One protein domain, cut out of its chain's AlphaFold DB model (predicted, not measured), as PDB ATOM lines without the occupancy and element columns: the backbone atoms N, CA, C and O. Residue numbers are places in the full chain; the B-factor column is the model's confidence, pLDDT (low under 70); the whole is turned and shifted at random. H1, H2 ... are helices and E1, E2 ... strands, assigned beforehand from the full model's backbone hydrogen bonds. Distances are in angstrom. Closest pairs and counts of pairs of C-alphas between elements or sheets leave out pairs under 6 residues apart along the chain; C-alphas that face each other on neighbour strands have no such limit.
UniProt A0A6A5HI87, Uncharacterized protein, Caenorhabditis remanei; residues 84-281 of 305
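AT A GLANCE: This is residues 84 to 281 of the 305 residues of an uncharacterized protein of Caenorhabditis remanei (UniProt A0A6A5HI87). Four long strands, E6 to E9, and the short edge strand E5 form one sheet that curls like part of a barrel; helix H2 bridges its two edges, E5 and E9, while the shorter helix H1 packs on E6. Toward one end of the long axis lies a head of mostly unnamed stretches, with the small hairpin E1 and E2, the short strand E3 and the pair E4 and E10. The printed part has 198 residues, with two named helices and ten named strands in the order E1 E2 E3 E4 H1 E5 E6 E7 E8 E9 H2 E10; the class is mixed. The large sheet is antiparallel, in the order E5 E6 E7 E8 E9. The whole is compact, with a radius of gyration of the C-alphas of 19.2 A, yet elongated, spanning 63 by 38 by 31 A.

IN THESE COORDINATES: E5 is residues 166 to 170. E6, residues 175 to 191, runs 40.4 A from C-alpha 175 at (82.054, 104.588, 126.612) and bends by 74 degrees at residue 182. E7, residues 194 to 207, is 38.4 A long, E8, residues 212 to 225, 38.1 A, and E9, residues 230 to 239, 26.1 A; each bends by 54 degrees. H2, residues 246 to 263, is 25.7 A long and ends at C-alpha 263 at (104.054, 109.344, 144.431). H1 is residues 148 to 160, 18.2 A. The short strands are E1, residues 84 to 87, E2, 91 to 94, E3, 110 to 112, E4, 143 to 145, and E10, 278 to 280.

HOW THE PARTS SIT: E5 to E9 form a meander, each strand the antiparallel neighbour of the one before. Within hydrogen-bond range are N 168 and O 177 across E5 and E6, 2.9 A apart, N 187 and O 198 across E6 and E7, 2.9 A, N 203 and O 215 across E7 and E8, 2.9 A, and N 222 and O 234 across E8 and E9, 2.8 A. H2 is on one face, making two layers, a helix over a sheet; its closest C-alphas are Ser 257 to Leu 235 of E9, 5.5 A, and Phe 248 to Ser 170 of E5, 5.0 A. H1 is on the sheet, its C-alpha 152 being 5.0 A from that of Ser 185 in E6. H1 and H2 are close but not clearly touching, about perpendicular at 76 degrees, with the C-alphas of Ile 158 and Asn 263 closest at 7.5 A. In both helices every O i to N i+4 pair is within hydrogen-bond range. E1 and E2 form an antiparallel hairpin, with N 84 and O 93 2.8 A apart, and E1 and H1 are near each other. E4 and E10 are parallel, with N 280 and O 144 2.9 A apart. E3 pairs with no named strand.

THE WHOLE: The C-alphas farthest apart, those of Lys 108 and Asp 209, are 63.9 A apart. The printed part has no cut. The links E2 to E3, E3 to E4 and H2 to E10 are long. Mean pLDDT of the printed part is 71.8, and 91 residues are under 70, among them 84 to 145 and 270 to 281.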
ATOM      1  N   PHE A  84     119.434 109.865 147.579       69.88
ATOM      2  CA  PHE A  84     118.100 109.616 148.126       69.88
ATOM      3  C   PHE A  84     117.337 108.562 147.317       69.88
ATOM      4  O   PHE A  84     117.254 108.667 146.095       69.88
ATOM      5  N   PRO A  85     116.681 107.585 147.961       61.88
ATOM      6  CA  PRO A  85     115.783 106.680 147.255       61.88
ATOM      7  C   PRO A  85     114.502 107.426 146.842       61.88
ATOM      8  O   PRO A  85     113.805 107.965 147.698       61.88
ATOM      9  N   ILE A  86     114.157 107.436 145.549       62.28
ATOM     10  CA  ILE A  86     112.906 108.068 145.067       62.28
ATOM     11  C   ILE A  86     111.784 107.040 144.992       62.28
ATOM     12  O   ILE A  86     110.652 107.284 145.407       62.28
ATOM     13  N   PHE A  87     112.093 105.859 144.460       61.38
ATOM     14  CA  PHE A  87     111.126 104.787 144.336       61.38
ATOM     15  C   PHE A  87     111.651 103.512 144.980       61.38
ATOM     16  O   PHE A  87     112.783 103.104 144.723       61.38
ATOM     17  N   PHE A  88     110.793 102.855 145.764       52.47
ATOM     18  CA  PHE A  88     111.123 101.629 146.489       52.47
ATOM     19  C   PHE A  88     111.812 100.606 145.561       52.47
ATOM     20  O   PHE A  88     111.183 100.056 144.657       52.47
ATOM     21  N   ASN A  89     113.108 100.372 145.794       48.62
ATOM     22  CA  ASN A  89     113.972  99.394 145.121       48.62
ATOM     23  C   ASN A  89     114.220  99.566 143.604       48.62
ATOM     24  O   ASN A  89     114.656  98.596 142.983       48.62
ATOM     25  N   SER A  90     113.958 100.726 142.984       56.25
ATOM     26  CA  SER A  90     114.165 100.869 141.525       56.25
ATOM     27  C   SER A  90     114.967 102.076 141.060       56.25
ATOM     28  O   SER A  90     115.505 102.010 139.963       56.25
ATOM     29  N   SER A  91     114.998 103.176 141.818       59.34
ATOM     30  CA  SER A  91     115.632 104.417 141.354       59.34
ATOM     31  C   SER A  91     116.143 105.247 142.530       59.34
ATOM     32  O   SER A  91     115.423 105.440 143.518       59.34
ATOM     33  N   GLU A  92     117.356 105.769 142.384       63.59
ATOM     34  CA  GLU A  92     118.011 106.673 143.329       63.59
ATOM     35  C   GLU A  92     118.175 108.054 142.681       63.59
ATOM     36  O   GLU A  92     118.447 108.145 141.484       63.59
ATOM     37  N   MET A  93     117.951 109.110 143.468       69.00
ATOM     38  CA  MET A  93     118.337 110.482 143.157       69.00
ATOM     39  C   MET A  93     119.729 110.718 143.720       69.00
ATOM     40  O   MET A  93     119.902 110.683 144.937       69.00
ATOM     41  N   SER A  94     120.690 111.029 142.868       67.25
ATOM     42  CA  SER A  94     121.965 111.596 143.303       67.25
ATOM     43  C   SER A  94     121.880 113.118 143.220       67.25
ATOM     44  O   SER A  94     121.281 113.635 142.289       67.25
ATOM     45  N   TYR A  95     122.456 113.823 144.196       69.25
ATOM     46  CA  TYR A  95     122.715 115.268 144.235       69.25
ATOM     47  C   TYR A  95     124.219 115.539 144.318       69.25
ATOM     48  O   TYR A  95     124.669 116.508 144.934       69.25
ATOM     49  N   ARG A  96     125.044 114.653 143.764       67.62
ATOM     50  CA  ARG A  96     126.496 114.810 143.828       67.62
ATOM     51  C   ARG A  96     126.940 116.026 143.018       67.62
ATOM     52  O   ARG A  96     126.371 116.378 141.990       67.62
ATOM     53  N   MET A  97     127.971 116.713 143.499       65.62
ATOM     54  CA  MET A  97     128.522 117.860 142.787       65.62
ATOM     55  C   MET A  97     129.238 117.454 141.509       65.62
ATOM     56  O   MET A  97     130.103 116.576 141.517       65.62
ATOM     57  N   PHE A  98     128.956 118.192 140.441       60.12
ATOM     58  CA  PHE A  98     129.477 117.901 139.116       60.12
ATOM     59  C   PHE A  98     130.184 119.102 138.489       60.12
ATOM     60  O   PHE A  98     129.661 120.215 138.467       60.12
ATOM     61  N   LYS A  99     131.379 118.851 137.934       56.94
ATOM     62  CA  LYS A  99     132.159 119.697 137.000       56.94
ATOM     63  C   LYS A  99     132.511 121.142 137.400       56.94
ATOM     64  O   LYS A  99     133.397 121.709 136.760       56.94
ATOM     65  N   LYS A 100     131.904 121.752 138.423       61.38
ATOM     66  CA  LYS A 100     132.141 123.151 138.809       61.38
ATOM     67  C   LYS A 100     132.371 123.283 140.310       61.38
ATOM     68  O   LYS A 100     131.576 122.818 141.119       61.38
ATOM     69  N   ALA A 101     133.467 123.953 140.669       61.47
ATOM     70  CA  ALA A 101     133.762 124.250 142.062       61.47
ATOM     71  C   ALA A 101     132.680 125.161 142.660       61.47
ATOM     72  O   ALA A 101     132.169 126.039 141.950       61.47
ATOM     73  N   PRO A 102     132.351 124.986 143.951       65.81
ATOM     74  CA  PRO A 102     131.531 125.941 144.665       65.81
ATOM     75  C   PRO A 102     132.104 127.348 144.514       65.81
ATOM     76  O   PRO A 102     133.324 127.530 144.497       65.81
ATOM     77  N   TYR A 103     131.235 128.346 144.404       63.94
ATOM     78  CA  TYR A 103     131.677 129.728 144.254       63.94
ATOM     79  C   TYR A 103     131.079 130.623 145.323       63.94
ATOM     80  O   TYR A 103     129.957 130.410 145.784       63.94
ATOM     81  N   ILE A 104     131.848 131.640 145.704       62.72
ATOM     82  CA  ILE A 104     131.412 132.668 146.641       62.72
ATOM     83  C   ILE A 104     130.935 133.862 145.820       62.72
ATOM     84  O   ILE A 104     131.702 134.425 145.037       62.72
ATOM     85  N   SER A 105     129.667 134.237 145.968       58.38
ATOM     86  CA  SER A 105     129.119 135.413 145.296       58.38
ATOM     87  C   SER A 105     129.714 136.709 145.876       58.38
ATOM     88  O   SER A 105     130.171 136.732 147.024       58.38
ATOM     89  N   PRO A 106     129.625 137.844 145.155       56.97
ATOM     90  CA  PRO A 106     129.968 139.158 145.708       56.97
ATOM     91  C   PRO A 106     129.186 139.511 146.986       56.97
ATOM     92  O   PRO A 106     129.667 140.268 147.825       56.97
ATOM     93  N   SER A 107     127.998 138.923 147.159       57.78
ATOM     94  CA  SER A 107     127.152 139.039 148.351       57.78
ATOM     95  C   SER A 107     127.479 138.018 149.456       57.78
ATOM     96  O   SER A 107     126.689 137.857 150.380       57.78
ATOM     97  N   LYS A 108     128.647 137.356 149.396       60.88
ATOM     98  CA  LYS A 108     129.146 136.353 150.364       60.88
ATOM     99  C   LYS A 108     128.291 135.085 150.488       60.88
ATOM    100  O   LYS A 108     128.364 134.382 151.491       60.88
ATOM    101  N   GLN A 109     127.505 134.768 149.465       58.16
ATOM    102  CA  GLN A 109     126.751 133.517 149.390       58.16
ATOM    103  C   GLN A 109     127.662 132.405 148.884       58.16
ATOM    104  O   GLN A 109     128.391 132.631 147.922       58.16
ATOM    105  N   ILE A 110     127.590 131.208 149.463       55.91
ATOM    106  CA  ILE A 110     128.273 130.035 148.909       55.91
ATOM    107  C   ILE A 110     127.287 129.296 148.004       55.91
ATOM    108  O   ILE A 110     126.170 128.982 148.400       55.91
ATOM    109  N   ARG A 111     127.666 129.028 146.759       58.03
ATOM    110  CA  ARG A 111     126.802 128.308 145.818       58.03
ATOM    111  C   ARG A 111     127.431 126.979 145.450       58.03
ATOM    112  O   ARG A 111     128.612 126.938 145.112       58.03
ATOM    113  N   TYR A 112     126.627 125.924 145.499       59.34
ATOM    114  CA  TYR A 112     127.011 124.560 145.149       59.34
ATOM    115  C   TYR A 112     126.244 124.148 143.887       59.34
ATOM    116  O   TYR A 112     125.104 124.563 143.698       59.34
ATOM    117  N   PHE A 113     126.856 123.355 143.008       54.88
ATOM    118  CA  PHE A 113     126.210 122.868 141.784       54.88
ATOM    119  C   PHE A 113     126.039 121.359 141.894       54.88
ATOM    120  O   PHE A 113     127.025 120.630 141.826       54.88
ATOM    121  N   LEU A 114     124.802 120.924 142.114       61.00
ATOM    122  CA  LEU A 114     124.442 119.527 142.331       61.00
ATOM    123  C   LEU A 114     123.798 118.984 141.057       61.00
ATOM    124  O   LEU A 114     122.928 119.636 140.478       61.00
ATOM    125  N   GLU A 115     124.249 117.819 140.619       60.97
ATOM    126  CA  GLU A 115     123.625 117.057 139.547       60.97
ATOM    127  C   GLU A 115     122.498 116.248 140.169       60.97
ATOM    128  O   GLU A 115     122.784 115.399 140.997       60.97
ATOM    129  N   GLY A 116     121.246 116.584 139.844       54.62
ATOM    130  CA  GLY A 116     120.081 115.768 140.173       54.62
ATOM    131  C   GLY A 116     119.914 114.710 139.093       54.62
ATOM    132  O   GLY A 116     119.403 115.050 138.030       54.62
ATOM    133  N   GLU A 117     120.382 113.486 139.327       55.03
ATOM    134  CA  GLU A 117     120.263 112.373 138.374       55.03
ATOM    135  C   GLU A 117     119.392 111.267 138.966       55.03
ATOM    136  O   GLU A 117     119.616 110.840 140.099       55.03
ATOM    137  N   ILE A 118     118.410 110.801 138.188       54.66
ATOM    138  CA  ILE A 118     117.648 109.586 138.483       54.66
ATOM    139  C   ILE A 118     118.341 108.439 137.744       54.66
ATOM    140  O   ILE A 118     118.235 108.346 136.525       54.66
ATOM    141  N   GLU A 119     119.049 107.562 138.461       52.53
ATOM    142  CA  GLU A 119     119.949 106.564 137.841       52.53
ATOM    143  C   GLU A 119     119.242 105.536 136.924       52.53
ATOM    144  O   GLU A 119     119.895 104.826 136.154       52.53
ATOM    145  N   LEU A 120     117.906 105.441 136.969       54.09
ATOM    146  CA  LEU A 120     117.111 104.535 136.133       54.09
ATOM    147  C   LEU A 120     115.750 105.162 135.752       54.09
ATOM    148  O   LEU A 120     114.948 105.397 136.669       54.09
ATOM    149  N   PRO A 121     115.443 105.349 134.445       44.19
ATOM    150  CA  PRO A 121     116.257 105.020 133.262       44.19
ATOM    151  C   PRO A 121     117.367 106.047 132.965       44.19
ATOM    152  O   PRO A 121     117.268 107.215 133.320       44.19
ATOM    153  N   ILE A 122     118.410 105.593 132.257       42.12
ATOM    154  CA  ILE A 122     119.612 106.367 131.905       42.12
ATOM    155  C   ILE A 122     119.238 107.527 130.965       42.12
ATOM    156  O   ILE A 122     119.169 107.370 129.744       42.12
ATOM    157  N   SER A 123     118.997 108.695 131.550       43.00
ATOM    158  CA  SER A 123     118.947 109.995 130.882       43.00
ATOM    159  C   SER A 123     120.377 110.534 130.814       43.00
ATOM    160  O   SER A 123     121.060 110.571 131.832       43.00
ATOM    161  N   GLU A 124     120.873 110.939 129.639       41.31
ATOM    162  CA  GLU A 124     122.165 111.638 129.591       41.31
ATOM    163  C   GLU A 124     122.084 112.909 130.463       41.31
ATOM    164  O   GLU A 124     121.169 113.733 130.265       41.31
ATOM    165  N   PRO A 125     123.028 113.109 131.405       44.56
ATOM    166  CA  PRO A 125     123.027 114.286 132.252       44.56
ATOM    167  C   PRO A 125     123.187 115.520 131.375       44.56
ATOM    168  O   PRO A 125     124.175 115.704 130.655       44.56
ATOM    169  N   ALA A 126     122.173 116.378 131.402       42.72
ATOM    170  CA  ALA A 126     122.196 117.578 130.597       42.72
ATOM    171  C   ALA A 126     123.125 118.597 131.273       42.72
ATOM    172  O   ALA A 126     122.920 119.013 132.412       42.72
ATOM    173  N   VAL A 127     124.199 118.964 130.574       39.56
ATOM    174  CA  VAL A 127     125.176 119.949 131.048       39.56
ATOM    175  C   VAL A 127     124.600 121.345 130.822       39.56
ATOM    176  O   VAL A 127     124.496 121.787 129.680       39.56
ATOM    177  N   PHE A 128     124.254 122.048 131.900       40.84
ATOM    178  CA  PHE A 128     123.686 123.398 131.834       40.84
ATOM    179  C   PHE A 128     124.675 124.476 132.303       40.84
ATOM    180  O   PHE A 128     125.510 124.248 133.183       40.84
ATOM    181  N   LEU A 129     124.593 125.664 131.694       38.81
ATOM    182  CA  LEU A 129     125.410 126.838 132.016       38.81
ATOM    183  C   LEU A 129     124.536 127.896 132.716       38.81
ATOM    184  O   LEU A 129     123.727 128.531 132.046       38.81
ATOM    185  N   PRO A 130     124.709 128.119 134.030       41.94
ATOM    186  CA  PRO A 130     123.784 128.909 134.841       41.94
ATOM    187  C   PRO A 130     123.824 130.416 134.564       41.94
ATOM    188  O   PRO A 130     124.901 131.010 134.512       41.94
ATOM    189  N   ASN A 131     122.646 131.050 134.527       40.53
ATOM    190  CA  ASN A 131     122.483 132.510 134.571       40.53
ATOM    191  C   ASN A 131     122.489 133.035 136.019       40.53
ATOM    192  O   ASN A 131     121.728 132.555 136.853       40.53
ATOM    193  N   GLU A 132     123.307 134.042 136.342       46.84
ATOM    194  CA  GLU A 132     123.404 134.582 137.707       46.84
ATOM    195  C   GLU A 132     122.145 135.363 138.126       46.84
ATOM    196  O   GLU A 132     121.786 136.372 137.523       46.84
ATOM    197  N   VAL A 133     121.512 134.940 139.224       49.00
ATOM    198  CA  VAL A 133     120.499 135.737 139.936       49.00
ATOM    199  C   VAL A 133     121.177 136.379 141.138       49.00
ATOM    200  O   VAL A 133     121.722 135.691 142.006       49.00
ATOM    201  N   VAL A 134     121.189 137.710 141.162       52.97
ATOM    202  CA  VAL A 134     121.761 138.509 142.248       52.97
ATOM    203  C   VAL A 134     120.608 139.020 143.102       52.97
ATOM    204  O   VAL A 134     119.877 139.921 142.695       52.97
ATOM    205  N   GLU A 135     120.426 138.433 144.286       54.09
ATOM    206  CA  GLU A 135     119.522 138.990 145.295       54.09
ATOM    207  C   GLU A 135     120.270 140.044 146.120       54.09
ATOM    208  O   GLU A 135     121.290 139.757 146.750       54.09
ATOM    209  N   ASN A 136     119.755 141.275 146.108       46.53
ATOM    210  CA  ASN A 136     120.380 142.429 146.766       46.53
ATOM    211  C   ASN A 136     120.099 142.501 148.280       46.53
ATOM    212  O   ASN A 136     120.751 143.271 148.982       46.53
ATOM    213  N   SER A 137     119.147 141.718 148.796       50.69
ATOM    214  CA  SER A 137     118.794 141.674 150.221       50.69
ATOM    215  C   SER A 137     118.540 140.234 150.659       50.69
ATOM    216  O   SER A 137     117.518 139.648 150.308       50.69
ATOM    217  N   ILE A 138     119.468 139.659 151.421       51.50
ATOM    218  CA  ILE A 138     119.403 138.258 151.841       51.50
ATOM    219  C   ILE A 138     118.817 138.201 153.253       51.50
ATOM    220  O   ILE A 138     119.496 138.542 154.215       51.50
ATOM    221  N   GLN A 139     117.559 137.775 153.374       54.34
ATOM    222  CA  GLN A 139     116.922 137.445 154.662       54.34
ATOM    223  C   GLN A 139     116.892 135.930 154.935       54.34
ATOM    224  O   GLN A 139     116.334 135.492 155.935       54.34
ATOM    225  N   ARG A 140     117.446 135.117 154.029       59.62
ATOM    226  CA  ARG A 140     117.249 133.662 153.987       59.62
ATOM    227  C   ARG A 140     118.511 132.904 154.361       59.62
ATOM    228  O   ARG A 140     119.616 133.321 154.019       59.62
ATOM    229  N   HIS A 141     118.318 131.761 155.011       56.94
ATOM    230  CA  HIS A 141     119.396 130.863 155.399       56.94
ATOM    231  C   HIS A 141     119.698 129.807 154.344       56.94
ATOM    232  O   HIS A 141     120.839 129.430 154.280       56.94
ATOM    233  N   VAL A 142     118.763 129.345 153.509       58.88
ATOM    234  CA  VAL A 142     119.025 128.389 152.407       58.88
ATOM    235  C   VAL A 142     118.045 128.660 151.260       58.88
ATOM    236  O   VAL A 142     116.901 129.036 151.528       58.88
ATOM    237  N   ALA A 143     118.475 128.479 150.004       60.81
ATOM    238  CA  ALA A 143     117.614 128.575 148.826       60.81
ATOM    239  C   ALA A 143     117.891 127.447 147.810       60.81
ATOM    240  O   ALA A 143     118.985 127.328 147.254       60.81
ATOM    241  N   TYR A 144     116.865 126.644 147.522       65.75
ATOM    242  CA  TYR A 144     116.908 125.634 146.458       65.75
ATOM    243  C   TYR A 144     116.445 126.231 145.142       65.75
ATOM    244  O   TYR A 144     115.360 126.803 145.126       65.75
ATOM    245  N   HIS A 145     117.220 126.069 144.064       67.25
ATOM    246  CA  HIS A 145     116.714 126.281 142.707       67.25
ATOM    247  C   HIS A 145     116.638 124.935 141.999       67.25
ATOM    248  O   HIS A 145     117.613 124.184 141.967       67.25
ATOM    249  N   ILE A 146     115.462 124.636 141.460       72.25
ATOM    250  CA  ILE A 146     115.132 123.328 140.906       72.25
ATOM    251  C   ILE A 146     114.846 123.510 139.423       72.25
ATOM    252  O   ILE A 146     113.939 124.257 139.051       72.25
ATOM    253  N   HIS A 147     115.638 122.836 138.594       74.75
ATOM    254  CA  HIS A 147     115.509 122.902 137.146       74.75
ATOM    255  C   HIS A 147     114.283 122.113 136.669       74.75
ATOM    256  O   HIS A 147     113.962 121.050 137.205       74.75
ATOM    257  N   GLU A 148     113.618 122.599 135.620       75.75
ATOM    258  CA  GLU A 148     112.411 121.965 135.076       75.75
ATOM    259  C   GLU A 148     112.663 120.540 134.562       75.75
ATOM    260  O   GLU A 148     111.808 119.675 134.732       75.75
ATOM    261  N   LYS A 149     113.868 120.260 134.039       75.31
ATOM    262  CA  LYS A 149     114.276 118.904 133.625       75.31
ATOM    263  C   LYS A 149     114.226 117.898 134.781       75.31
ATOM    264  O   LYS A 149     113.754 116.794 134.566       75.31
ATOM    265  N   LEU A 150     114.631 118.281 135.995       77.50
ATOM    266  CA  LEU A 150     114.581 117.378 137.154       77.50
ATOM    267  C   LEU A 150     113.136 117.007 137.508       77.50
ATOM    268  O   LEU A 150     112.823 115.859 137.812       77.50
ATOM    269  N   LEU A 151     112.238 117.993 137.433       83.38
ATOM    270  CA  LEU A 151     110.810 117.769 137.633       83.38
ATOM    271  C   LEU A 151     110.230 116.876 136.527       83.38
ATOM    272  O   LEU A 151     109.398 116.025 136.825       83.38
ATOM    273  N   ALA A 152     110.669 117.055 135.277       83.50
ATOM    274  CA  ALA A 152     110.259 116.221 134.150       83.50
ATOM    275  C   ALA A 152     110.739 114.771 134.305       83.50
ATOM    276  O   ALA A 152     109.915 113.872 134.224       83.50
ATOM    277  N   GLU A 153     112.011 114.537 134.636       79.25
ATOM    278  CA  GLU A 153     112.560 113.185 134.839       79.25
ATOM    279  C   GLU A 153     111.817 112.429 135.952       79.25
ATOM    280  O   GLU A 153     111.491 111.251 135.816       79.25
ATOM    281  N   MET A 154     111.452 113.121 137.035       83.25
ATOM    282  CA  MET A 154     110.609 112.539 138.078       83.25
ATOM    283  C   MET A 154     109.217 112.133 137.582       83.25
ATOM    284  O   MET A 154     108.693 111.088 137.972       83.25
ATOM    285  N   LEU A 155     108.586 112.975 136.765       88.56
ATOM    286  CA  LEU A 155     107.258 112.710 136.213       88.56
ATOM    287  C   LEU A 155     107.300 111.609 135.149       88.56
ATOM    288  O   LEU A 155     106.381 110.791 135.103       88.56
ATOM    289  N   ASP A 156     108.374 111.541 134.367       85.00
ATOM    290  CA  ASP A 156     108.647 110.453 133.432       85.00
ATOM    291  C   ASP A 156     108.802 109.130 134.185       85.00
ATOM    292  O   ASP A 156     108.142 108.160 133.832       85.00
ATOM    293  N   GLY A 157     109.522 109.104 135.312       81.88
ATOM    294  CA  GLY A 157     109.601 107.911 136.162       81.88
ATOM    295  C   GLY A 157     108.239 107.428 136.696       81.88
ATOM    296  O   GLY A 157     108.015 106.225 136.840       81.88
ATOM    297  N   ILE A 158     107.292 108.337 136.962       87.81
ATOM    298  CA  ILE A 158     105.903 107.986 137.334       87.81
ATOM    299  C   ILE A 158     105.128 107.460 136.112       87.81
ATOM    300  O   ILE A 158     104.374 106.488 136.228       87.81
ATOM    301  N   CYS A 159     105.313 108.098 134.954       88.19
ATOM    302  CA  CYS A 159     104.699 107.738 133.677       88.19
ATOM    303  C   CYS A 159     105.123 106.334 133.218       88.19
ATOM    304  O   CYS A 159     104.268 105.496 132.957       88.19
ATOM    305  N   GLU A 160     106.423 106.034 133.217       85.50
ATOM    306  CA  GLU A 160     106.986 104.741 132.800       85.50
ATOM    307  C   GLU A 160     106.564 103.577 133.696       85.50
ATOM    308  O   GLU A 160     106.453 102.436 133.247       85.50
ATOM    309  N   LYS A 161     106.276 103.854 134.971       85.12
ATOM    310  CA  LYS A 161     105.700 102.870 135.899       85.12
ATOM    311  C   LYS A 161     104.219 102.595 135.659       85.12
ATOM    312  O   LYS A 161     103.633 101.792 136.384       85.12
ATOM    313  N   GLY A 162     103.604 103.279 134.696       87.56
ATOM    314  CA  GLY A 162     102.184 103.177 134.382       87.56
ATOM    315  C   GLY A 162     101.278 103.711 135.491       87.56
ATOM    316  O   GLY A 162     100.098 103.377 135.542       87.56
ATOM    317  N   LEU A 163     101.796 104.538 136.411       90.75
ATOM    318  CA  LEU A 163     100.992 105.057 137.524       90.75
ATOM    319  C   LEU A 163      99.961 106.090 137.052       90.75
ATOM    320  O   LEU A 163      98.913 106.252 137.676       90.75
ATOM    321  N   PHE A 164     100.240 106.780 135.945       93.25
ATOM    322  CA  PHE A 164      99.274 107.667 135.298       93.25
ATOM    323  C   PHE A 164      98.245 106.923 134.445       93.25
ATOM    324  O   PHE A 164      97.196 107.499 134.151       93.25
ATOM    325  N   ASP A 165      98.495 105.661 134.099       93.38
ATOM    326  CA  ASP A 165      97.622 104.889 133.224       93.38
ATOM    327  C   ASP A 165      96.332 104.512 133.949       93.38
ATOM    328  O   ASP A 165      96.330 104.168 135.135       93.38
ATOM    329  N   SER A 166      95.202 104.605 133.251       93.25
ATOM    330  CA  SER A 166      93.905 104.237 133.818       93.25
ATOM    331  C   SER A 166      92.829 104.099 132.747       93.25
ATOM    332  O   SER A 166      92.976 104.555 131.614       93.25
ATOM    333  N   ASN A 167      91.708 103.495 133.134       90.75
ATOM    334  CA  ASN A 167      90.503 103.427 132.319       90.75
ATOM    335  C   ASN A 167      89.449 104.373 132.887       90.75
ATOM    336  O   ASN A 167      89.076 104.285 134.058       90.75
ATOM    337  N   PHE A 168      88.932 105.240 132.030       89.50
ATOM    338  CA  PHE A 168      87.934 106.245 132.370       89.50
ATOM    339  C   PHE A 168      86.659 106.044 131.556       89.50
ATOM    340  O   PHE A 168      86.608 105.229 130.637       89.50
ATOM    341  N   THR A 169      85.620 106.817 131.861       85.25
ATOM    342  CA  THR A 169      84.376 106.836 131.080       85.25
ATOM    343  C   THR A 169      84.103 108.223 130.500       85.25
ATOM    344  O   THR A 169      84.176 109.234 131.202       85.25
ATOM    345  N   SER A 170      83.758 108.285 129.212       78.94
ATOM    346  CA  SER A 170      83.314 109.526 128.556       78.94
ATOM    347  C   SER A 170      81.795 109.685 128.684       78.94
ATOM    348  O   SER A 170      81.040 108.823 128.240       78.94
ATOM    349  N   LEU A 171      81.303 110.769 129.293       69.44
ATOM    350  CA  LEU A 171      79.872 111.112 129.247       69.44
ATOM    351  C   LEU A 171      79.599 112.070 128.088       69.44
ATOM    352  O   LEU A 171      80.453 112.899 127.799       69.44
ATOM    353  N   PRO A 172      78.416 111.994 127.450       63.59
ATOM    354  CA  PRO A 172      77.230 111.224 127.856       63.59
ATOM    355  C   PRO A 172      77.217 109.761 127.383       63.59
ATOM    356  O   PRO A 172      76.317 109.015 127.752       63.59
ATOM    357  N   THR A 173      78.186 109.338 126.568       70.12
ATOM    358  CA  THR A 173      78.144 108.025 125.899       70.12
ATOM    359  C   THR A 173      78.421 106.831 126.821       70.12
ATOM    360  O   THR A 173      78.140 105.700 126.435       70.12
ATOM    361  N   MET A 174      78.948 107.074 128.029       74.88
ATOM    362  CA  MET A 174      79.415 106.067 128.995       74.88
ATOM    363  C   MET A 174      80.420 105.067 128.397       74.88
ATOM    364  O   MET A 174      80.598 103.966 128.915       74.88
ATOM    365  N   LYS A 175      81.088 105.441 127.302       81.94
ATOM    366  CA  LYS A 175      82.054 104.588 126.612       81.94
ATOM    367  C   LYS A 175      83.398 104.614 127.353       81.94
ATOM    368  O   LYS A 175      83.836 105.716 127.721       81.94
ATOM    369  N   PRO A 176      84.046 103.453 127.584       85.56
ATOM    370  CA  PRO A 176      85.374 103.407 128.179       85.56
ATOM    371  C   PRO A 176      86.405 104.121 127.301       85.56
ATOM    372  O   PRO A 176      86.353 104.047 126.071       85.56
ATOM    373  N   VAL A 177      87.333 104.805 127.960       88.00
ATOM    374  CA  VAL A 177      88.501 105.452 127.368       88.00
ATOM    375  C   VAL A 177      89.721 104.946 128.123       88.00
ATOM    376  O   VAL A 177      89.843 105.196 129.324       88.00
ATOM    377  N   SER A 178      90.598 104.223 127.433       90.94
ATOM    378  CA  SER A 178      91.898 103.831 127.979       90.94
ATOM    379  C   SER A 178      92.854 105.004 127.849       90.94
ATOM    380  O   SER A 178      92.965 105.584 126.771       90.94
ATOM    381  N   TYR A 179      93.531 105.352 128.936       92.81
ATOM    382  CA  TYR A 179      94.523 106.416 128.995       92.81
ATOM    383  C   TYR A 179      95.887 105.810 129.306       92.81
ATOM    384  O   TYR A 179      96.057 105.193 130.357       92.81
ATOM    385  N   LEU A 180      96.836 106.004 128.395       94.44
ATOM    386  CA  LEU A 180      98.219 105.553 128.520       94.44
ATOM    387  C   LEU A 180      99.150 106.765 128.466       94.44
ATOM    388  O   LEU A 180      99.090 107.555 127.521       94.44
ATOM    389  N   CYS A 181     100.012 106.916 129.462       94.50
ATOM    390  CA  CYS A 181     101.032 107.950 129.478       94.50
ATOM    391  C   CYS A 181     102.195 107.572 128.547       94.50
ATOM    392  O   CYS A 181     102.712 106.462 128.598       94.50
ATOM    393  N   LEU A 182     102.592 108.499 127.671       92.56
ATOM    394  CA  LEU A 182     103.701 108.310 126.727       92.56
ATOM    395  C   LEU A 182     104.956 109.099 127.113       92.56
ATOM    396  O   LEU A 182     106.040 108.786 126.633       92.56
ATOM    397  N   GLY A 183     104.805 110.152 127.914       91.25
ATOM    398  CA  GLY A 183     105.914 110.971 128.390       91.25
ATOM    399  C   GLY A 183     105.445 112.311 128.936       91.25
ATOM    400  O   GLY A 183     104.297 112.728 128.725       91.25
ATOM    401  N   THR A 184     106.343 113.000 129.625       90.50
ATOM    402  CA  THR A 184     106.056 114.263 130.293       90.50
ATOM    403  C   THR A 184     107.091 115.334 129.960       90.50
ATOM    404  O   THR A 184     108.189 115.071 129.482       90.50
ATOM    405  N   SER A 185     106.716 116.594 130.148       89.88
ATOM    406  CA  SER A 185     107.667 117.703 130.158       89.88
ATOM    407  C   SER A 185     107.189 118.794 131.099       89.88
ATOM    408  O   SER A 185     106.009 118.863 131.452       89.88
ATOM    409  N   VAL A 186     108.105 119.643 131.553       87.00
ATOM    410  CA  VAL A 186     107.806 120.700 132.521       87.00
ATOM    411  C   VAL A 186     108.326 122.018 131.989       87.00
ATOM    412  O   VAL A 186     109.419 122.072 131.437       87.00
ATOM    413  N   ILE A 187     107.528 123.068 132.166       84.56
ATOM    414  CA  ILE A 187     107.916 124.447 131.889       84.56
ATOM    415  C   ILE A 187     107.704 125.269 133.155       84.56
ATOM    416  O   ILE A 187     106.594 125.317 133.698       84.56
ATOM    417  N   ILE A 188     108.748 125.959 133.606       79.31
ATOM    418  CA  ILE A 188     108.654 126.930 134.701       79.31
ATOM    419  C   ILE A 188     108.577 128.342 134.111       79.31
ATOM    420  O   ILE A 188     109.517 128.835 133.496       79.31
ATOM    421  N   GLN A 189     107.453 129.029 134.319       73.88
ATOM    422  CA  GLN A 189     107.230 130.400 133.858       73.88
ATOM    423  C   GLN A 189     107.244 131.379 135.034       73.88
ATOM    424  O   GLN A 189     106.458 131.260 135.973       73.88
ATOM    425  N   GLY A 190     108.115 132.385 134.968       59.03
ATOM    426  CA  GLY A 190     108.145 133.496 135.915       59.03
ATOM    427  C   GLY A 190     107.408 134.698 135.340       59.03
ATOM    428  O   GLY A 190     107.924 135.361 134.445       59.03
ATOM    429  N   LEU A 191     106.219 135.006 135.860       48.31
ATOM    430  CA  LEU A 191     105.534 136.267 135.575       48.31
ATOM    431  C   LEU A 191     105.559 137.125 136.837       48.31
ATOM    432  O   LEU A 191     104.868 136.836 137.810       48.31
ATOM    433  N   SER A 192     106.368 138.185 136.799       42.84
ATOM    434  CA  SER A 192     106.188 139.400 137.608       42.84
ATOM    435  C   SER A 192     106.153 139.240 139.139       42.84
ATOM    436  O   SER A 192     105.655 140.160 139.781       42.84
ATOM    437  N   ASN A 193     106.662 138.124 139.693       47.12
ATOM    438  CA  ASN A 193     106.738 137.698 141.116       47.12
ATOM    439  C   ASN A 193     105.949 136.417 141.457       47.12
ATOM    440  O   ASN A 193     106.018 135.943 142.588       47.12
ATOM    441  N   THR A 194     105.229 135.823 140.504       56.28
ATOM    442  CA  THR A 194     104.589 134.509 140.673       56.28
ATOM    443  C   THR A 194     105.219 133.486 139.744       56.28
ATOM    444  O   THR A 194     105.248 133.680 138.526       56.28
ATOM    445  N   ILE A 195     105.712 132.390 140.323       65.25
ATOM    446  CA  ILE A 195     106.218 131.261 139.550       65.25
ATOM    447  C   ILE A 195     105.057 130.328 139.242       65.25
ATOM    448  O   ILE A 195     104.339 129.883 140.138       65.25
ATOM    449  N   THR A 196     104.870 130.053 137.960       73.69
ATOM    450  CA  THR A 196     103.887 129.100 137.461       73.69
ATOM    451  C   THR A 196     104.627 127.897 136.913       73.69
ATOM    452  O   THR A 196     105.406 128.027 135.974       73.69
ATOM    453  N   ILE A 197     104.376 126.726 137.491       85.56
ATOM    454  CA  ILE A 197     104.900 125.463 136.976       85.56
ATOM    455  C   ILE A 197     103.798 124.828 136.132       85.56
ATOM    456  O   ILE A 197     102.658 124.675 136.590       85.56
ATOM    457  N   ILE A 198     104.133 124.496 134.891       87.62
ATOM    458  CA  ILE A 198     103.242 123.850 133.937       87.62
ATOM    459  C   ILE A 198     103.815 122.476 133.622       87.62
ATOM    460  O   ILE A 198     104.954 122.365 133.184       87.62
ATOM    461  N   ILE A 199     103.012 121.442 133.838       92.25
ATOM    462  CA  ILE A 199     103.320 120.070 133.449       92.25
ATOM    463  C   ILE A 199     102.569 119.756 132.165       92.25
ATOM    464  O   ILE A 199     101.361 119.974 132.065       92.25
ATOM    465  N   HIS A 200     103.278 119.201 131.201       92.19
ATOM    466  CA  HIS A 200     102.750 118.652 129.971       92.19
ATOM    467  C   HIS A 200     102.787 117.131 130.055       92.19
ATOM    468  O   HIS A 200     103.819 116.554 130.382       92.19
ATOM    469  N   ILE A 201     101.666 116.483 129.752       92.50
ATOM    470  CA  ILE A 201     101.567 115.026 129.668       92.50
ATOM    471  C   ILE A 201     101.134 114.672 128.254       92.50
ATOM    472  O   ILE A 201     100.060 115.080 127.797       92.50
ATOM    473  N   THR A 202     101.986 113.924 127.563       93.25
ATOM    474  CA  THR A 202     101.670 113.308 126.277       93.25
ATOM    475  C   THR A 202     101.074 111.936 126.550       93.25
ATOM    476  O   THR A 202     101.643 111.145 127.297       93.25
ATOM    477  N   SER A 203      99.916 111.653 125.966       92.50
ATOM    478  CA  SER A 203      99.150 110.436 126.251       92.50
ATOM    479  C   SER A 203      98.531 109.844 124.996       92.50
ATOM    480  O   SER A 203      98.239 110.577 124.048       92.50
ATOM    481  N   LEU A 204      98.322 108.531 124.997       93.62
ATOM    482  CA  LEU A 204      97.512 107.807 124.028       93.62
ATOM    483  C   LEU A 204      96.145 107.517 124.653       93.62
ATOM    484  O   LEU A 204      96.052 106.848 125.681       93.62
ATOM    485  N   GLU A 205      95.091 108.039 124.036       90.31
ATOM    486  CA  GLU A 205      93.707 107.798 124.431       90.31
ATOM    487  C   GLU A 205      93.052 106.839 123.429       90.31
ATOM    488  O   GLU A 205      92.918 107.181 122.250       90.31
ATOM    489  N   THR A 206      92.624 105.663 123.889       88.50
ATOM    490  CA  THR A 206      91.932 104.663 123.057       88.50
ATOM    491  C   THR A 206      90.449 104.639 123.404       88.50
ATOM    492  O   THR A 206      90.064 104.365 124.543       88.50
ATOM    493  N   TYR A 207      89.609 104.932 122.415       84.38
ATOM    494  CA  TYR A 207      88.151 104.962 122.534       84.38
ATOM    495  C   TYR A 207      87.540 103.641 122.035       84.38
ATOM    496  O   TYR A 207      88.164 102.927 121.262       84.38
ATOM    497  N   THR A 208      86.293 103.335 122.414       77.38
ATOM    498  CA  THR A 208      85.606 102.051 122.104       77.38
ATOM    499  C   THR A 208      85.544 101.636 120.640       77.38
ATOM    500  O   THR A 208      85.231 100.487 120.354       77.38
ATOM    501  N   ASP A 209      85.742 102.575 119.721       76.00
ATOM    502  CA  ASP A 209      85.662 102.328 118.283       76.00
ATOM    503  C   ASP A 209      87.072 102.041 117.709       76.00
ATOM    504  O   ASP A 209      87.323 102.304 116.536       76.00
ATOM    505  N   ASP A 210      88.001 101.604 118.574       70.38
ATOM    506  CA  ASP A 210      89.450 101.450 118.357       70.38
ATOM    507  C   ASP A 210      90.122 102.703 117.768       70.38
ATOM    508  O   ASP A 210      91.173 102.655 117.130       70.38
ATOM    509  N   GLN A 211      89.507 103.866 117.992       82.19
ATOM    510  CA  GLN A 211      90.113 105.138 117.640       82.19
ATOM    511  C   GLN A 211      91.155 105.493 118.686       82.19
ATOM    512  O   GLN A 211      90.826 105.786 119.835       82.19
ATOM    513  N   GLU A 212      92.403 105.518 118.250       88.19
ATOM    514  CA  GLU A 212      93.528 105.991 119.036       88.19
ATOM    515  C   GLU A 212      93.788 107.468 118.750       88.19
ATOM    516  O   GLU A 212      93.845 107.911 117.598       88.19
ATOM    517  N   LYS A 213      93.943 108.257 119.813       87.75
ATOM    518  CA  LYS A 213      94.299 109.671 119.717       87.75
ATOM    519  C   LYS A 213      95.440 109.986 120.658       87.75
ATOM    520  O   LYS A 213      95.296 109.899 121.872       87.75
ATOM    521  N   THR A 214      96.543 110.460 120.097       90.00
ATOM    522  CA  THR A 214      97.592 111.086 120.896       90.00
ATOM    523  C   THR A 214      97.143 112.485 121.312       90.00
ATOM    524  O   THR A 214      96.740 113.292 120.473       90.00
ATOM    525  N   GLN A 215      97.188 112.771 122.611       87.88
ATOM    526  CA  GLN A 215      96.793 114.049 123.195       87.88
ATOM    527  C   GLN A 215      97.912 114.605 124.070       87.88
ATOM    528  O   GLN A 215      98.480 113.894 124.900       87.88
ATOM    529  N   LEU A 216      98.180 115.901 123.906       89.44
ATOM    530  CA  LEU A 216      99.011 116.682 124.813       89.44
ATOM    531  C   LEU A 216      98.094 117.456 125.760       89.44
ATOM    532  O   LEU A 216      97.316 118.308 125.323       89.44
ATOM    533  N   ARG A 217      98.186 117.168 127.057       89.19
ATOM    534  CA  ARG A 217      97.423 117.861 128.100       89.19
ATOM    535  C   ARG A 217      98.367 118.651 128.987       89.19
ATOM    536  O   ARG A 217      99.394 118.143 129.419       89.19
ATOM    537  N   SER A 218      97.998 119.897 129.257       89.88
ATOM    538  CA  SER A 218      98.808 120.828 130.038       89.88
ATOM    539  C   SER A 218      98.113 121.125 131.356       89.88
ATOM    540  O   SER A 218      96.920 121.433 131.375       89.88
ATOM    541  N   PHE A 219      98.850 121.077 132.455       89.75
ATOM    542  CA  PHE A 219      98.327 121.281 133.794       89.75
ATOM    543  C   PHE A 219      99.186 122.271 134.561       89.75
ATOM    544  O   PHE A 219     100.406 122.175 134.586       89.75
ATOM    545  N   MET A 220      98.532 123.214 135.224       88.94
ATOM    546  CA  MET A 220      99.182 124.111 136.161       88.94
ATOM    547  C   MET A 220      99.249 123.445 137.529       88.94
ATOM    548  O   MET A 220      98.257 122.878 138.005       88.94
ATOM    549  N   VAL A 221     100.401 123.568 138.178       88.94
ATOM    550  CA  VAL A 221     100.639 122.981 139.492       88.94
ATOM    551  C   VAL A 221     101.152 124.001 140.496       88.94
ATOM    552  O   VAL A 221     101.600 125.090 140.146       88.94
ATOM    553  N   THR A 222     101.018 123.662 141.774       83.69
ATOM    554  CA  THR A 222     101.534 124.444 142.897       83.69
ATOM    555  C   THR A 222     102.587 123.621 143.628       83.69
ATOM    556  O   THR A 222     102.272 122.501 144.044       83.69
ATOM    557  N   PRO A 223     103.812 124.142 143.785       80.75
ATOM    558  CA  PRO A 223     104.817 123.500 144.611       80.75
ATOM    559  C   PRO A 223     104.464 123.663 146.093       80.75
ATOM    560  O   PRO A 223     103.999 124.721 146.518       80.75
ATOM    561  N   LEU A 224     104.688 122.615 146.875       82.19
ATOM    562  CA  LEU A 224     104.535 122.602 148.330       82.19
ATOM    563  C   LEU A 224     105.798 121.985 148.929       82.19
ATOM    564  O   LEU A 224     106.385 121.108 148.308       82.19
ATOM    565  N   HIS A 225     106.202 122.394 150.126       77.12
ATOM    566  CA  HIS A 225     107.304 121.757 150.850       77.12
ATOM    567  C   HIS A 225     106.882 121.445 152.285       77.12
ATOM    568  O   HIS A 225     106.005 122.118 152.836       77.12
ATOM    569  N   ASN A 226     107.476 120.415 152.884       72.88
ATOM    570  CA  ASN A 226     107.217 120.033 154.273       72.88
ATOM    571  C   ASN A 226     108.434 120.312 155.175       72.88
ATOM    572  O   ASN A 226     109.439 120.885 154.753       72.88
ATOM    573  N   SER A 227     108.312 119.928 156.446       68.19
ATOM    574  CA  SER A 227     109.383 120.006 157.445       68.19
ATOM    575  C   SER A 227     110.439 118.906 157.317       68.19
ATOM    576  O   SER A 227     111.425 118.959 158.042       68.19
ATOM    577  N   GLU A 228     110.216 117.914 156.453       67.44
ATOM    578  CA  GLU A 228     111.140 116.805 156.166       67.44
ATOM    579  C   GLU A 228     111.979 117.085 154.908       67.44
ATOM    580  O   GLU A 228     112.585 116.181 154.347       67.44
ATOM    581  N   HIS A 229     112.015 118.350 154.472       74.50
ATOM    582  CA  HIS A 229     112.860 118.822 153.375       74.50
ATOM    583  C   HIS A 229     112.513 118.179 152.030       74.50
ATOM    584  O   HIS A 229     113.355 118.069 151.145       74.50
ATOM    585  N   GLU A 230     111.247 117.816 151.840       78.88
ATOM    586  CA  GLU A 230     110.739 117.286 150.580       78.88
ATOM    587  C   GLU A 230     109.907 118.330 149.840       78.88
ATOM    588  O   GLU A 230     109.124 119.084 150.431       78.88
ATOM    589  N   LEU A 231     110.046 118.339 148.516       83.31
ATOM    590  CA  LEU A 231     109.179 119.070 147.615       83.31
ATOM    591  C   LEU A 231     108.095 118.150 147.037       83.31
ATOM    592  O   LEU A 231     108.348 117.067 146.511       83.31
ATOM    593  N   PHE A 232     106.875 118.671 147.058       86.75
ATOM    594  CA  PHE A 232     105.663 118.075 146.528       86.75
ATOM    595  C   PHE A 232     105.092 118.965 145.433       86.75
ATOM    596  O   PHE A 232     105.275 120.187 145.424       86.75
ATOM    597  N   ILE A 233     104.301 118.360 144.556       87.38
ATOM    598  CA  ILE A 233     103.548 119.083 143.543       87.38
ATOM    599  C   ILE A 233     102.068 118.750 143.679       87.38
ATOM    600  O   ILE A 233     101.670 117.587 143.692       87.38
ATOM    601  N   ARG A 234     101.237 119.793 143.735       87.81
ATOM    602  CA  ARG A 234      99.780 119.670 143.730       87.81
ATOM    603  C   ARG A 234      99.191 120.201 142.430       87.81
ATOM    604  O   ARG A 234      99.420 121.354 142.067       87.81
ATOM    605  N   LEU A 235      98.366 119.390 141.772       90.06
ATOM    606  CA  LEU A 235      97.580 119.818 140.616       90.06
ATOM    607  C   LEU A 235      96.593 120.926 140.999       90.06
ATOM    608  O   LEU A 235      95.814 120.781 141.942       90.06
ATOM    609  N   LYS A 236      96.633 122.041 140.262       87.88
ATOM    610  CA  LYS A 236      95.763 123.204 140.485       87.88
ATOM    611  C   LYS A 236      94.650 123.287 139.450       87.88
ATOM    612  O   LYS A 236      93.494 123.471 139.814       87.88
ATOM    613  N   SER A 237      94.989 123.172 138.169       84.25
ATOM    614  CA  SER A 237      94.008 123.245 137.082       84.25
ATOM    615  C   SER A 237      94.581 122.713 135.778       84.25
ATOM    616  O   SER A 237      95.772 122.869 135.520       84.25
ATOM    617  N   GLN A 238      93.731 122.184 134.904       82.56
ATOM    618  CA  GLN A 238      94.107 121.938 133.515       82.56
ATOM    619  C   GLN A 238      94.080 123.247 132.711       82.56
ATOM    620  O   GLN A 238      93.125 124.022 132.791       82.56
ATOM    621  N   ILE A 239      95.118 123.485 131.915       78.81
ATOM    622  CA  ILE A 239      95.172 124.573 130.939       78.81
ATOM    623  C   ILE A 239      94.407 124.079 129.708       78.81
ATOM    624  O   ILE A 239      94.842 123.166 129.007       78.81
ATOM    625  N   ALA A 240      93.198 124.607 129.531       67.12
ATOM    626  CA  ALA A 240      92.190 124.032 128.650       67.12
ATOM    627  C   ALA A 240      92.636 123.915 127.183       67.12
ATOM    628  O   ALA A 240      93.102 124.885 126.587       67.12
ATOM    629  N   ASN A 241      92.306 122.775 126.569       53.75
ATOM    630  CA  ASN A 241      91.906 122.737 125.167       53.75
ATOM    631  C   ASN A 241      90.372 122.797 125.168       53.75
ATOM    632  O   ASN A 241      89.720 121.948 125.768       53.75
ATOM    633  N   ARG A 242      89.800 123.858 124.590       44.66
ATOM    634  CA  ARG A 242      88.418 124.359 124.784       44.66
ATOM    635  C   ARG A 242      87.244 123.414 124.408       44.66
ATOM    636  O   ARG A 242      86.132 123.908 124.272       44.66
ATOM    637  N   TRP A 243      87.445 122.104 124.228       43.19
ATOM    638  CA  TRP A 243      86.497 121.250 123.487       43.19
ATOM    639  C   TRP A 243      86.343 119.783 123.945       43.19
ATOM    640  O   TRP A 243      85.938 118.967 123.123       43.19
ATOM    641  N   LEU A 244      86.639 119.396 125.193       52.47
ATOM    642  CA  LEU A 244      86.522 117.981 125.609       52.47
ATOM    643  C   LEU A 244      85.735 117.780 126.915       52.47
ATOM    644  O   LEU A 244      85.913 118.517 127.879       52.47
ATOM    645  N   ASP A 245      84.867 116.766 126.881       55.44
ATOM    646  CA  ASP A 245      83.856 116.343 127.857       55.44
ATOM    647  C   ASP A 245      84.202 116.561 129.339       55.44
ATOM    648  O   ASP A 245      85.276 116.190 129.823       55.44
ATOM    649  N   ASN A 246      83.230 117.097 130.084       65.00
ATOM    650  CA  ASN A 246      83.415 117.530 131.471       65.00
ATOM    651  C   ASN A 246      83.776 116.382 132.428       65.00
ATOM    652  O   ASN A 246      84.577 116.590 133.332       65.00
ATOM    653  N   THR A 247      83.247 115.169 132.244       73.19
ATOM    654  CA  THR A 247      83.424 114.098 133.244       73.19
ATOM    655  C   THR A 247      84.654 113.229 133.029       73.19
ATOM    656  O   THR A 247      85.252 112.803 134.011       73.19
ATOM    657  N   PHE A 248      85.054 112.958 131.782       80.50
ATOM    658  CA  PHE A 248      86.331 112.292 131.501       80.50
ATOM    659  C   PHE A 248      87.482 113.164 132.003       80.50
ATOM    660  O   PHE A 248      88.363 112.700 132.720       80.50
ATOM    661  N   THR A 249      87.411 114.458 131.690       81.06
ATOM    662  CA  THR A 249      88.395 115.452 132.112       81.06
ATOM    663  C   THR A 249      88.475 115.564 133.638       81.06
ATOM    664  O   THR A 249      89.573 115.610 134.189       81.06
ATOM    665  N   GLU A 250      87.336 115.553 134.336       85.12
ATOM    666  CA  GLU A 250      87.294 115.565 135.803       85.12
ATOM    667  C   GLU A 250      87.853 114.275 136.420       85.12
ATOM    668  O   GLU A 250      88.657 114.339 137.352       85.12
ATOM    669  N   GLN A 251      87.487 113.104 135.888       88.81
ATOM    670  CA  GLN A 251      88.032 111.823 136.349       88.81
ATOM    671  C   GLN A 251      89.552 111.760 136.163       88.81
ATOM    672  O   GLN A 251      90.262 111.390 137.098       88.81
ATOM    673  N   LEU A 252      90.049 112.177 134.995       89.38
ATOM    674  CA  LEU A 252      91.479 112.245 134.708       89.38
ATOM    675  C   LEU A 252      92.187 113.205 135.666       89.38
ATOM    676  O   LEU A 252      93.195 112.840 136.262       89.38
ATOM    677  N   PHE A 253      91.649 114.412 135.867       90.62
ATOM    678  CA  PHE A 253      92.232 115.381 136.794       90.62
ATOM    679  C   PHE A 253      92.323 114.823 138.222       90.62
ATOM    680  O   PHE A 253      93.362 114.951 138.868       90.62
ATOM    681  N   ASN A 254      91.266 114.164 138.702       91.56
ATOM    682  CA  ASN A 254      91.240 113.550 140.028       91.56
ATOM    683  C   ASN A 254      92.236 112.389 140.152       91.56
ATOM    684  O   ASN A 254      92.924 112.288 141.169       91.56
ATOM    685  N   HIS A 255      92.347 111.548 139.118       94.06
ATOM    686  CA  HIS A 255      93.326 110.461 139.059       94.06
ATOM    687  C   HIS A 255      94.754 110.997 139.128       94.06
ATOM    688  O   HIS A 255      95.493 110.656 140.048       94.06
ATOM    689  N   LEU A 256      95.115 111.914 138.226       93.44
ATOM    690  CA  LEU A 256      96.449 112.517 138.193       93.44
ATOM    691  C   LEU A 256      96.777 113.240 139.508       93.44
ATOM    692  O   LEU A 256      97.889 113.123 140.017       93.44
ATOM    693  N   SER A 257      95.807 113.953 140.093       92.81
ATOM    694  CA  SER A 257      95.969 114.646 141.380       92.81
ATOM    695  C   SER A 257      96.320 113.675 142.505       92.81
ATOM    696  O   SER A 257      97.239 113.939 143.284       92.81
ATOM    697  N   LYS A 258      95.646 112.521 142.551       93.94
ATOM    698  CA  LYS A 258      95.944 111.469 143.522       93.94
ATOM    699  C   LYS A 258      97.314 110.843 143.278       93.94
ATOM    700  O   LYS A 258      98.097 110.737 144.214       93.94
ATOM    701  N   VAL A 259      97.634 110.490 142.032       93.19
ATOM    702  CA  VAL A 259      98.926 109.879 141.685       93.19
ATOM    703  C   VAL A 259     100.089 110.790 142.077       93.19
ATOM    704  O   VAL A 259     101.017 110.325 142.733       93.19
ATOM    705  N   LEU A 260     100.025 112.087 141.757       91.88
ATOM    706  CA  LEU A 260     101.052 113.048 142.169       91.88
ATOM    707  C   LEU A 260     101.121 113.197 143.690       91.88
ATOM    708  O   LEU A 260     102.210 113.192 144.258       91.88
ATOM    709  N   SER A 261      99.969 113.290 144.358       89.69
ATOM    710  CA  SER A 261      99.912 113.374 145.819       89.69
ATOM    711  C   SER A 261     100.555 112.165 146.491       89.69
ATOM    712  O   SER A 261     101.222 112.338 147.507       89.69
ATOM    713  N   ASP A 262     100.388 110.966 145.941       89.12
ATOM    714  CA  ASP A 262     100.860 109.728 146.564       89.12
ATOM    715  C   ASP A 262     102.315 109.395 146.184       89.12
ATOM    716  O   ASP A 262     103.014 108.774 146.981       89.12
ATOM    717  N   ASN A 263     102.791 109.829 145.007       87.62
ATOM    718  CA  ASN A 263     104.054 109.344 144.431       87.62
ATOM    719  C   ASN A 263     105.088 110.431 144.106       87.62
ATOM    720  O   ASN A 263     106.264 110.108 143.962       87.62
ATOM    721  N   PHE A 264     104.705 111.705 143.971       87.81
ATOM    722  CA  PHE A 264     105.677 112.763 143.683       87.81
ATOM    723  C   PHE A 264     106.320 113.260 144.983       87.81
ATOM    724  O   PHE A 264     105.692 113.997 145.753       87.81
ATOM    725  N   ARG A 265     107.568 112.852 145.226       85.00
ATOM    726  CA  ARG A 265     108.411 113.285 146.349       85.00
ATOM    727  C   ARG A 265     109.804 113.607 145.833       85.00
ATOM    728  O   ARG A 265     110.520 112.703 145.416       85.00
ATOM    729  N   LEU A 266     110.161 114.887 145.814       83.25
ATOM    730  CA  LEU A 266     111.509 115.323 145.465       83.25
ATOM    731  C   LEU A 266     112.261 115.644 146.767       83.25
ATOM    732  O   LEU A 266     112.013 116.707 147.343       83.25
ATOM    733  N   PRO A 267     113.140 114.756 147.256       78.56
ATOM    734  CA  PRO A 267     113.928 115.023 148.454       78.56
ATOM    735  C   PRO A 267     114.938 116.135 148.173       78.56
ATOM    736  O   PRO A 267     115.571 116.143 147.125       78.56
ATOM    737  N   LEU A 268     115.103 117.091 149.083       76.75
ATOM    738  CA  LEU A 268     116.077 118.170 148.924       76.75
ATOM    739  C   LEU A 268     117.290 117.902 149.823       76.75
ATOM    740  O   LEU A 268     117.101 117.597 150.996       76.75
ATOM    741  N   PRO A 269     118.534 118.053 149.334       71.25
ATOM    742  CA  PRO A 269     119.722 117.799 150.144       71.25
ATOM    743  C   PRO A 269     119.791 118.776 151.318       71.25
ATOM    744  O   PRO A 269     119.764 119.994 151.120       71.25
ATOM    745  N   PHE A 270     119.894 118.257 152.542       68.81
ATOM    746  CA  PHE A 270     119.899 119.054 153.768       68.81
ATOM    747  C   PHE A 270     120.889 118.514 154.804       68.81
ATOM    748  O   PHE A 270     121.239 117.334 154.809       68.81
ATOM    749  N   ILE A 271     121.329 119.397 155.700       62.19
ATOM    750  CA  ILE A 271     122.118 119.035 156.885       62.19
ATOM    751  C   ILE A 271     121.133 118.817 158.032       62.19
ATOM    752  O   ILE A 271     120.220 119.631 158.218       62.19
ATOM    753  N   HIS A 272     121.288 117.742 158.805       53.22
ATOM    754  CA  HIS A 272     120.409 117.471 159.944       53.22
ATOM    755  C   HIS A 272     120.351 118.686 160.894       53.22
ATOM    756  O   HIS A 272     121.353 119.344 161.159       53.22
ATOM    757  N   ASN A 273     119.149 119.020 161.379       52.78
ATOM    758  CA  ASN A 273     118.845 120.218 162.187       52.78
ATOM    759  C   ASN A 273     118.974 121.587 161.483       52.78
ATOM    760  O   ASN A 273     118.868 122.619 162.149       52.78
ATOM    761  N   SER A 274     119.150 121.636 160.159       55.75
ATOM    762  CA  SER A 274     119.000 122.885 159.399       55.75
ATOM    763  C   SER A 274     117.528 123.165 159.075       55.75
ATOM    764  O   SER A 274     116.782 122.275 158.670       55.75
ATOM    765  N   SER A 275     117.084 124.411 159.247       50.19
ATOM    766  CA  SER A 275     115.747 124.848 158.833       50.19
ATOM    767  C   SER A 275     115.792 125.382 157.401       50.19
ATOM    768  O   SER A 275     116.544 126.323 157.132       50.19
ATOM    769  N   ILE A 276     114.965 124.846 156.497       52.12
ATOM    770  CA  ILE A 276     114.763 125.466 155.181       52.12
ATOM    771  C   ILE A 276     114.002 126.769 155.387       52.12
ATOM    772  O   ILE A 276     112.894 126.764 155.919       52.12
ATOM    773  N   SER A 277     114.596 127.880 154.957       48.22
ATOM    774  CA  SER A 277     113.909 129.169 154.965       48.22
ATOM    775  C   SER A 277     112.967 129.340 153.778       48.22
ATOM    776  O   SER A 277     111.921 129.935 153.970       48.22
ATOM    777  N   ASP A 278     113.326 128.843 152.583       49.31
ATOM    778  CA  ASP A 278     112.506 128.943 151.364       49.31
ATOM    779  C   ASP A 278     112.976 127.962 150.261       49.31
ATOM    780  O   ASP A 278     114.158 127.618 150.170       49.31
ATOM    781  N   VAL A 279     112.056 127.569 149.371       50.25
ATOM    782  CA  VAL A 279     112.340 126.878 148.095       50.25
ATOM    783  C   VAL A 279     111.966 127.817 146.949       50.25
ATOM    784  O   VAL A 279     110.826 128.278 146.879       50.25
ATOM    785  N   ILE A 280     112.906 128.119 146.049       53.06
ATOM    786  CA  ILE A 280     112.717 129.122 144.995       53.06
ATOM    787  C   ILE A 280     112.744 128.443 143.628       53.06
ATOM    788  O   ILE A 280     113.763 127.941 143.167       53.06
ATOM    789  N   PHE A 281     111.624 128.493 142.921       49.19
ATOM    790  CA  PHE A 281     111.591 128.111 141.514       49.19
ATOM    791  C   PHE A 281     111.970 129.317 140.672       49.19
ATOM    792  O   PHE A 281     111.483 130.419 140.893       49.19
TER     793      PHE A 281